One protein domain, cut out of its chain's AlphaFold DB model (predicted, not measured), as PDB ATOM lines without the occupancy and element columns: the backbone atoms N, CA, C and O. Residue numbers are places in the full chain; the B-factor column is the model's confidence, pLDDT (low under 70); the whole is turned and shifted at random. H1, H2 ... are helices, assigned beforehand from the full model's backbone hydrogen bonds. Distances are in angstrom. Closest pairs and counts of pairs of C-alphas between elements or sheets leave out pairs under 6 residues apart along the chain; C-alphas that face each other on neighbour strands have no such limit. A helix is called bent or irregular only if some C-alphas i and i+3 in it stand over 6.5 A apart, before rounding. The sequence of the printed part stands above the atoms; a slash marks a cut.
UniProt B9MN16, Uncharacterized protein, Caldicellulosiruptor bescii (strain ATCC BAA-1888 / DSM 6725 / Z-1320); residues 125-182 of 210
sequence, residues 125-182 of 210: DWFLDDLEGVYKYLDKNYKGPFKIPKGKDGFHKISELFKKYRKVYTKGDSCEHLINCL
ATOM      1  N   ASP A 125      89.295  77.883  71.123       93.38
ATOM      2  CA  ASP A 125      89.158  76.736  72.029       93.38
ATOM      3  C   ASP A 125      89.953  75.519  71.526       93.38
ATOM      4  O   ASP A 125      90.434  74.729  72.335       93.38
ATOM      5  N   TRP A 126      90.173  75.403  70.211       95.62
ATOM      6  CA  TRP A 126      91.021  74.361  69.628       95.62
ATOM      7  C   TRP A 126      92.505  74.676  69.818       95.62
ATOM      8  O   TRP A 126      93.310  73.769  69.972       95.62
ATOM      9  N   PHE A 127      92.907  75.949  69.866       96.00
ATOM     10  CA  PHE A 127      94.309  76.291  70.150       96.00
ATOM     11  C   PHE A 127      94.705  75.874  71.569       96.00
ATOM     12  O   PHE A 127      95.839  75.475  71.811       96.00
ATOM     13  N   LEU A 128      93.756  75.929  72.509       95.44
ATOM     14  CA  LEU A 128      93.959  75.508  73.895       95.44
ATOM     15  C   LEU A 128      94.106  73.991  74.063       95.44
ATOM     16  O   LEU A 128      94.469  73.545  75.151       95.44
ATOM     17  N   ASP A 129      93.851  73.197  73.024       95.88
ATOM     18  CA  ASP A 129      94.122  71.764  73.060       95.88
ATOM     19  C   ASP A 129      95.618  71.453  73.108       95.88
ATOM     20  O   ASP A 129      95.996  70.452  73.725       95.88
ATOM     21  N   ASP A 130      96.443  72.340  72.547       96.75
ATOM     22  CA  ASP A 130      97.896  72.354  72.678       96.75
ATOM     23  C   ASP A 130      98.351  73.539  73.551       96.75
ATOM     24  O   ASP A 130      98.911  74.539  73.095       96.75
ATOM     25  N   LEU A 131      98.100  73.431  74.860       95.44
ATOM     26  CA  LEU A 131      98.577  74.433  75.816       95.44
ATOM     27  C   LEU A 131     100.094  74.596  75.739       95.44
ATOM     28  O   LEU A 131     100.586  75.716  75.841       95.44
ATOM     29  N   GLU A 132     100.836  73.505  75.579       95.50
ATOM     30  CA  GLU A 132     102.293  73.553  75.548       95.50
ATOM     31  C   GLU A 132     102.801  74.439  74.405       95.50
ATOM     32  O   GLU A 132     103.608  75.336  74.663       95.50
ATOM     33  N   GLY A 133     102.281  74.276  73.186       96.31
ATOM     34  CA  GLY A 133     102.602  75.146  72.053       96.31
ATOM     35  C   GLY A 133     102.221  76.606  72.294       96.31
ATOM     36  O   GLY A 133     103.026  77.502  72.020       96.31
ATOM     37  N   VAL A 134     101.054  76.875  72.895       96.44
ATOM     38  CA  VAL A 134     100.644  78.247  73.259       96.44
ATOM     39  C   VAL A 134     101.614  78.873  74.271       96.44
ATOM     40  O   VAL A 134     102.034  80.020  74.102       96.44
ATOM     41  N   TYR A 135     102.003  78.141  75.318       96.25
ATOM     42  CA  TYR A 135     102.960  78.629  76.315       96.25
ATOM     43  C   TYR A 135     104.351  78.838  75.704       96.25
ATOM     44  O   TYR A 135     104.952  79.888  75.927       96.25
ATOM     45  N   LYS A 136     104.840  77.899  74.884       94.94
ATOM     46  CA  LYS A 136     106.146  78.001  74.209       94.94
ATOM     47  C   LYS A 136     106.212  79.136  73.193       94.94
ATOM     48  O   LYS A 136     107.274  79.732  73.011       94.94
ATOM     49  N   TYR A 137     105.096  79.469  72.547       95.88
ATOM     50  CA  TYR A 137     104.996  80.667  71.714       95.88
ATOM     51  C   TYR A 137     105.210  81.949  72.537       95.88
ATOM     52  O   TYR A 137     105.859  82.902  72.091       95.88
ATOM     53  N   LEU A 138     104.666  81.988  73.755       95.00
ATOM     54  CA  LEU A 138     104.792  83.142  74.642       95.00
ATOM     55  C   LEU A 138     106.188  83.244  75.259       95.00
ATOM     56  O   LEU A 138     106.748  84.346  75.251       95.00
ATOM     57  N   ASP A 139     106.735  82.120  75.714       95.25
ATOM     58  CA  ASP A 139     108.084  81.962  76.253       95.25
ATOM     59  C   ASP A 139     108.642  80.564  75.923       95.25
ATOM     60  O   ASP A 139     108.213  79.551  76.477       95.25
ATOM     61  N   LYS A 140     109.657  80.515  75.052       92.75
ATOM     62  CA  LYS A 140     110.302  79.267  74.604       92.75
ATOM     63  C   LYS A 140     110.973  78.484  75.738       92.75
ATOM     64  O   LYS A 140     111.188  77.285  75.589       92.75
ATOM     65  N   ASN A 141     111.314  79.147  76.845       94.12
ATOM     66  CA  ASN A 141     111.972  78.528  77.995       94.12
ATOM     67  C   ASN A 141     110.976  78.004  79.038       94.12
ATOM     68  O   ASN A 141     111.398  77.440  80.050       94.12
ATOM     69  N   TYR A 142     109.670  78.174  78.816       92.81
ATOM     70  CA  TYR A 142     108.652  77.730  79.754       92.81
ATOM     71  C   TYR A 142     108.577  76.199  79.815       92.81
ATOM     72  O   TYR A 142     108.312  75.531  78.817       92.81
ATOM     73  N   LYS A 143     108.787  75.639  81.012       92.19
ATOM     74  CA  LYS A 143     108.813  74.183  81.266       92.19
ATOM     75  C   LYS A 143     107.580  73.657  82.012       92.19
ATOM     76  O   LYS A 143     107.571  72.510  82.445       92.19
ATOM     77  N   GLY A 144     106.548  74.483  82.175       90.38
ATOM     78  CA  GLY A 144     105.329  74.127  82.898       90.38
ATOM     79  C   GLY A 144     105.251  74.700  84.321       90.38
ATOM     80  O   GLY A 144     106.181  75.359  84.788       90.38
ATOM     81  N   PRO A 145     104.124  74.474  85.022       89.38
ATOM     82  CA  PRO A 145     102.979  73.654  84.604       89.38
ATOM     83  C   PRO A 145     102.071  74.337  83.561       89.38
ATOM     84  O   PRO A 145     101.630  75.466  83.762       89.38
ATOM     85  N   PHE A 146     101.702  73.626  82.489       91.69
ATOM     86  CA  PHE A 146     100.807  74.133  81.436       91.69
ATOM     87  C   PHE A 146      99.349  74.186  81.914       91.69
ATOM     88  O   PHE A 146      98.567  73.255  81.734       91.69
ATOM     89  N   LYS A 147      98.977  75.279  82.585       90.81
ATOM     90  CA  LYS A 147      97.633  75.451  83.152       90.81
ATOM     91  C   LYS A 147      96.690  76.103  82.150       90.81
ATOM     92  O   LYS A 147      97.039  77.127  81.557       90.81
ATOM     93  N   ILE A 148      95.472  75.572  82.043       89.31
ATOM     94  CA  ILE A 148      94.391  76.221  81.293       89.31
ATOM     95  C   ILE A 148      94.113  77.592  81.936       89.31
ATOM     96  O   ILE A 148      93.870  77.660  83.147       89.31
ATOM     97  N   PRO A 149      94.168  78.698  81.174       87.56
ATOM     98  CA  PRO A 149      93.854  80.022  81.699       87.56
ATOM     99  C   PRO A 149      92.387  80.137  82.131       87.56
ATOM    100  O   PRO A 149      91.519  79.411  81.648       87.56
ATOM    101  N   LYS A 150      92.088  81.083  83.027       88.69
ATOM    102  CA  LYS A 150      90.704  81.417  83.392       88.69
ATOM    103  C   LYS A 150      90.072  82.267  82.285       88.69
ATOM    104  O   LYS A 150      90.746  83.112  81.707       88.69
ATOM    105  N   GLY A 151      88.787  82.064  82.018       87.19
ATOM    106  CA  GLY A 151      88.035  82.824  81.019       87.19
ATOM    107  C   GLY A 151      86.762  82.094  80.599       87.19
ATOM    108  O   GLY A 151      86.674  80.875  80.746       87.19
ATOM    109  N   LYS A 152      85.780  82.846  80.092       86.44
ATOM    110  CA  LYS A 152      84.469  82.305  79.691       86.44
ATOM    111  C   LYS A 152      84.506  81.478  78.395       86.44
ATOM    112  O   LYS A 152      83.692  80.575  78.225       86.44
ATOM    113  N   ASP A 153      85.470  81.752  77.521       88.38
ATOM    114  CA  ASP A 153      85.655  81.112  76.215       88.38
ATOM    115  C   ASP A 153      87.147  81.088  75.824       88.38
ATOM    116  O   ASP A 153      87.989  81.647  76.543       88.38
ATOM    117  N   GLY A 154      87.481  80.427  74.709       91.06
ATOM    118  CA  GLY A 154      88.851  80.304  74.213       91.06
ATOM    119  C   GLY A 154      89.556  81.649  74.027       91.06
ATOM    120  O   GLY A 154      90.685  81.825  74.488       91.06
ATOM    121  N   PHE A 155      88.870  82.640  73.450       91.81
ATOM    122  CA  PHE A 155      89.411  83.982  73.236       91.81
ATOM    123  C   PHE A 155      89.819  84.659  74.547       91.81
ATOM    124  O   PHE A 155      90.932  85.180  74.653       91.81
ATOM    125  N   HIS A 156      88.950  84.645  75.563       93.00
ATOM    126  CA  HIS A 156      89.244  85.261  76.859       93.00
ATOM    127  C   HIS A 156      90.387  84.535  77.564       93.00
ATOM    128  O   HIS A 156      91.281  85.185  78.100       93.00
ATOM    129  N   LYS A 157      90.405  83.198  77.518       95.12
ATOM    130  CA  LYS A 157      91.478  82.396  78.116       95.12
ATOM    131  C   LYS A 157      92.837  82.710  77.481       95.12
ATOM    132  O   LYS A 157      93.796  82.981  78.205       95.12
ATOM    133  N   ILE A 158      92.928  82.724  76.150       94.56
ATOM    134  CA  ILE A 158      94.168  83.070  75.439       94.56
ATOM    135  C   ILE A 158      94.565  84.522  75.726       94.56
ATOM    136  O   ILE A 158      95.724  84.790  76.033       94.56
ATOM    137  N   SER A 159      93.611  85.453  75.703       94.81
ATOM    138  CA  SER A 159      93.878  86.869  75.978       94.81
ATOM    139  C   SER A 159      94.443  87.089  77.383       94.81
ATOM    140  O   SER A 159      95.434  87.800  77.545       94.81
ATOM    141  N   GLU A 160      93.865  86.445  78.399       94.88
ATOM    142  CA  GLU A 160      94.370  86.497  79.775       94.88
ATOM    143  C   GLU A 160      95.759  85.871  79.906       94.88
ATOM    144  O   GLU A 160      96.598  86.367  80.658       94.88
ATOM    145  N   LEU A 161      96.041  84.807  79.153       95.19
ATOM    146  CA  LEU A 161      97.373  84.220  79.120       95.19
ATOM    147  C   LEU A 161      98.394  85.179  78.500       95.19
ATOM    148  O   LEU A 161      99.427  85.426  79.111       95.19
ATOM    149  N   PHE A 162      98.095  85.774  77.343       95.62
ATOM    150  CA  PHE A 162      98.980  86.733  76.674       95.62
ATOM    151  C   PHE A 162      99.306  87.932  77.573       95.62
ATOM    152  O   PHE A 162     100.476  88.315  77.682       95.62
ATOM    153  N   LYS A 163      98.310  88.462  78.298       94.81
ATOM    154  CA  LYS A 163      98.499  89.574  79.244       94.81
ATOM    155  C   LYS A 163      99.537  89.266  80.323       94.81
ATOM    156  O   LYS A 163     100.339  90.138  80.653       94.81
ATOM    157  N   LYS A 164      99.586  88.030  80.839       93.00
ATOM    158  CA  LYS A 164     100.593  87.616  81.841       93.00
ATOM    159  C   LYS A 164     102.028  87.721  81.326       93.00
ATOM    160  O   LYS A 164     102.936  87.955  82.115       93.00
ATOM    161  N   TYR A 165     102.220  87.612  80.013       94.25
ATOM    162  CA  TYR A 165     103.509  87.777  79.338       94.25
ATOM    163  C   TYR A 165     103.693  89.181  78.747       94.25
ATOM    164  O   TYR A 165     104.559  89.378  77.898       94.25
ATOM    165  N   ARG A 166     102.882  90.166  79.173       95.31
ATOM    166  CA  ARG A 166     102.877  91.546  78.651       95.31
ATOM    167  C   ARG A 166     102.671  91.613  77.131       95.31
ATOM    168  O   ARG A 166     103.186  92.505  76.464       95.31
ATOM    169  N   LYS A 167     101.914  90.659  76.584       94.31
ATOM    170  CA  LYS A 167     101.516  90.581  75.175       94.31
ATOM    171  C   LYS A 167     100.002  90.770  75.058       94.31
ATOM    172  O   LYS A 167      99.264  90.618  76.030       94.31
ATOM    173  N   VAL A 168      99.532  91.073  73.852       93.31
ATOM    174  CA  VAL A 168      98.103  91.167  73.525       93.31
ATOM    175  C   VAL A 168      97.789  90.119  72.467       93.31
ATOM    176  O   VAL A 168      98.506  90.013  71.475       93.31
ATOM    177  N   TYR A 169      96.745  89.321  72.692       93.94
ATOM    178  CA  TYR A 169      96.226  88.428  71.662       93.94
ATOM    179  C   TYR A 169      95.327  89.220  70.710       93.94
ATOM    180  O   TYR A 169      94.492  90.015  71.146       93.94
ATOM    181  N   THR A 170      95.486  89.013  69.407       90.00
ATOM    182  CA  THR A 170      94.677  89.672  68.377       90.00
ATOM    183  C   THR A 170      94.289  88.644  67.319       90.00
ATOM    184  O   THR A 170      95.141  87.892  66.839       90.00
ATOM    185  N   LYS A 171      92.990  88.594  66.995       89.12
ATOM    186  CA  LYS A 171      92.431  87.720  65.952       89.12
ATOM    187  C   LYS A 171      92.857  88.190  64.555       89.12
ATOM    188  O   LYS A 171      93.209  89.351  64.370       89.12
ATOM    189  N   GLY A 172      92.733  87.311  63.564       89.00
ATOM    190  CA  GLY A 172      93.102  87.595  62.178       89.00
ATOM    191  C   GLY A 172      94.576  87.318  61.905       89.00
ATOM    192  O   GLY A 172      95.161  86.446  62.535       89.00
ATOM    193  N   ASP A 173      95.187  88.046  60.973       82.44
ATOM    194  CA  ASP A 173      96.523  87.719  60.447       82.44
ATOM    195  C   ASP A 173      97.620  87.656  61.525       82.44
ATOM    196  O   ASP A 173      98.545  86.851  61.443       82.44
ATOM    197  N   SER A 174      97.474  88.413  62.614       85.19
ATOM    198  CA  SER A 174      98.409  88.407  63.746       85.19
ATOM    199  C   SER A 174      98.526  87.066  64.480       85.19
ATOM    200  O   SER A 174      99.480  86.872  65.234       85.19
ATOM    201  N   CYS A 175      97.578  86.140  64.302       89.06
ATOM    202  CA  CYS A 175      97.611  84.835  64.965       89.06
ATOM    203  C   CYS A 175      98.439  83.775  64.216       89.06
ATOM    204  O   CYS A 175      98.671  82.701  64.770       89.06
ATOM    205  N   GLU A 176      98.932  84.060  63.004       93.12
ATOM    206  CA  GLU A 176      99.653  83.081  62.178       93.12
ATOM    207  C   GLU A 176     100.887  82.505  62.888       93.12
ATOM    208  O   GLU A 176     101.090  81.291  62.901       93.12
ATOM    209  N   HIS A 177     101.683  83.345  63.556       93.06
ATOM    210  CA  HIS A 177     102.859  82.875  64.291       93.06
ATOM    211  C   HIS A 177     102.504  81.975  65.479       93.06
ATOM    212  O   HIS A 177     103.215  81.002  65.725       93.06
ATOM    213  N   LEU A 178     101.398  82.258  66.180       95.50
ATOM    214  CA  LEU A 178     100.894  81.378  67.235       95.50
ATOM    215  C   LEU A 178     100.474  80.035  66.637       95.50
ATOM    216  O   LEU A 178     100.949  78.997  67.085       95.50
ATOM    217  N   ILE A 179      99.634  80.061  65.597       96.12
ATOM    218  CA  ILE A 179      99.141  78.860  64.913       96.12
ATOM    219  C   ILE A 179     100.310  78.007  64.413       96.12
ATOM    220  O   ILE A 179     100.264  76.782  64.507       96.12
ATOM    221  N   ASN A 180     101.389  78.628  63.934       94.69
ATOM    222  CA  ASN A 180     102.590  77.931  63.484       94.69
ATOM    223  C   ASN A 180     103.321  77.175  64.602       94.69
ATOM    224  O   ASN A 180     103.891  76.125  64.311       94.69
ATOM    225  N   CYS A 181     103.229  77.624  65.853       94.75
ATOM    226  CA  CYS A 181     103.796  76.937  67.015       94.75
ATOM    227  C   CYS A 181     102.921  75.808  67.577       94.75
ATOM    228  O   CYS A 181     103.421  75.052  68.403       94.75
ATOM    229  N   LEU A 182     101.660  75.691  67.147       97.31
ATOM    230  CA  LEU A 182     100.756  74.645  67.627       97.31
ATOM    231  C   LEU A 182     101.090  73.271  67.030       97.31
ATOM    232  O   LEU A 182     101.327  73.150  65.817       97.31
TER     233      LEU A 182
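This is residues 125 to 182 of the 210 residues of an uncharacterized protein of Caldicellulosiruptor bescii (strain ATCC BAA-1888 / DSM 6725 / Z-1320) (UniProt B9MN16). What would one see first? Two helices, H1 and H2, lie side by side and run the same way, and H3 packs on H1 nearly at right angles to it. A wide loop, residues 139 to 153, swings from the end of H1 back to the start of H2. What are the parts? The printed part has 58 residues with three named helices, H1, H2 and H3 in that order, and no named strand; the class is all helix. How large is it? It is compact and rounded, with a radius of gyration of the C-alphas of 10.3 A and spans of 28 by 24 by 22 A.

Where does the first helix lie? H1, residues 125 to 138, begins at C-alpha 125, (89.158, 76.736, 72.029), and is 17.1 A long. Where are the others? H2 is residues 154 to 164, 15.8 A long. H3 is residues 173 to 181, 14.6 A long, ending at C-alpha 181, (103.796, 76.937, 67.015). Are any irregular? H1 and H3 are: C-alphas 129 and 132 are 8.7 A apart, and C-alphas 174 and 177 are 7.1 A apart.

How does H1 stand to H2? They touch, the closest C-alphas being those of Asp 125 and Gly 154 at 4.2 A. They run the same way at a shallow tilt of 16 degrees. And H3? It touches H1, the closest C-alphas being those of Gly 133 and Cys 181 at 5.5 A, and their lines are about perpendicular at 80 degrees. H2 and H3 are apart. What do the backbones show? In H2 every O i to N i+4 pair is within hydrogen-bond range; in H1 5 of 10 are, and in H3 3 of 5.

Which C-alphas are farthest apart? Those of Pro 145 and Asp 173, at 28.7 A. Which link is long? The link from H1 to H2 is long, with 15 residues; that from H2 to H3 is short, with 8. Is anything missing or uncertain? The printed part has no cut, its mean pLDDT is 92.9, and no printed residue is under 70.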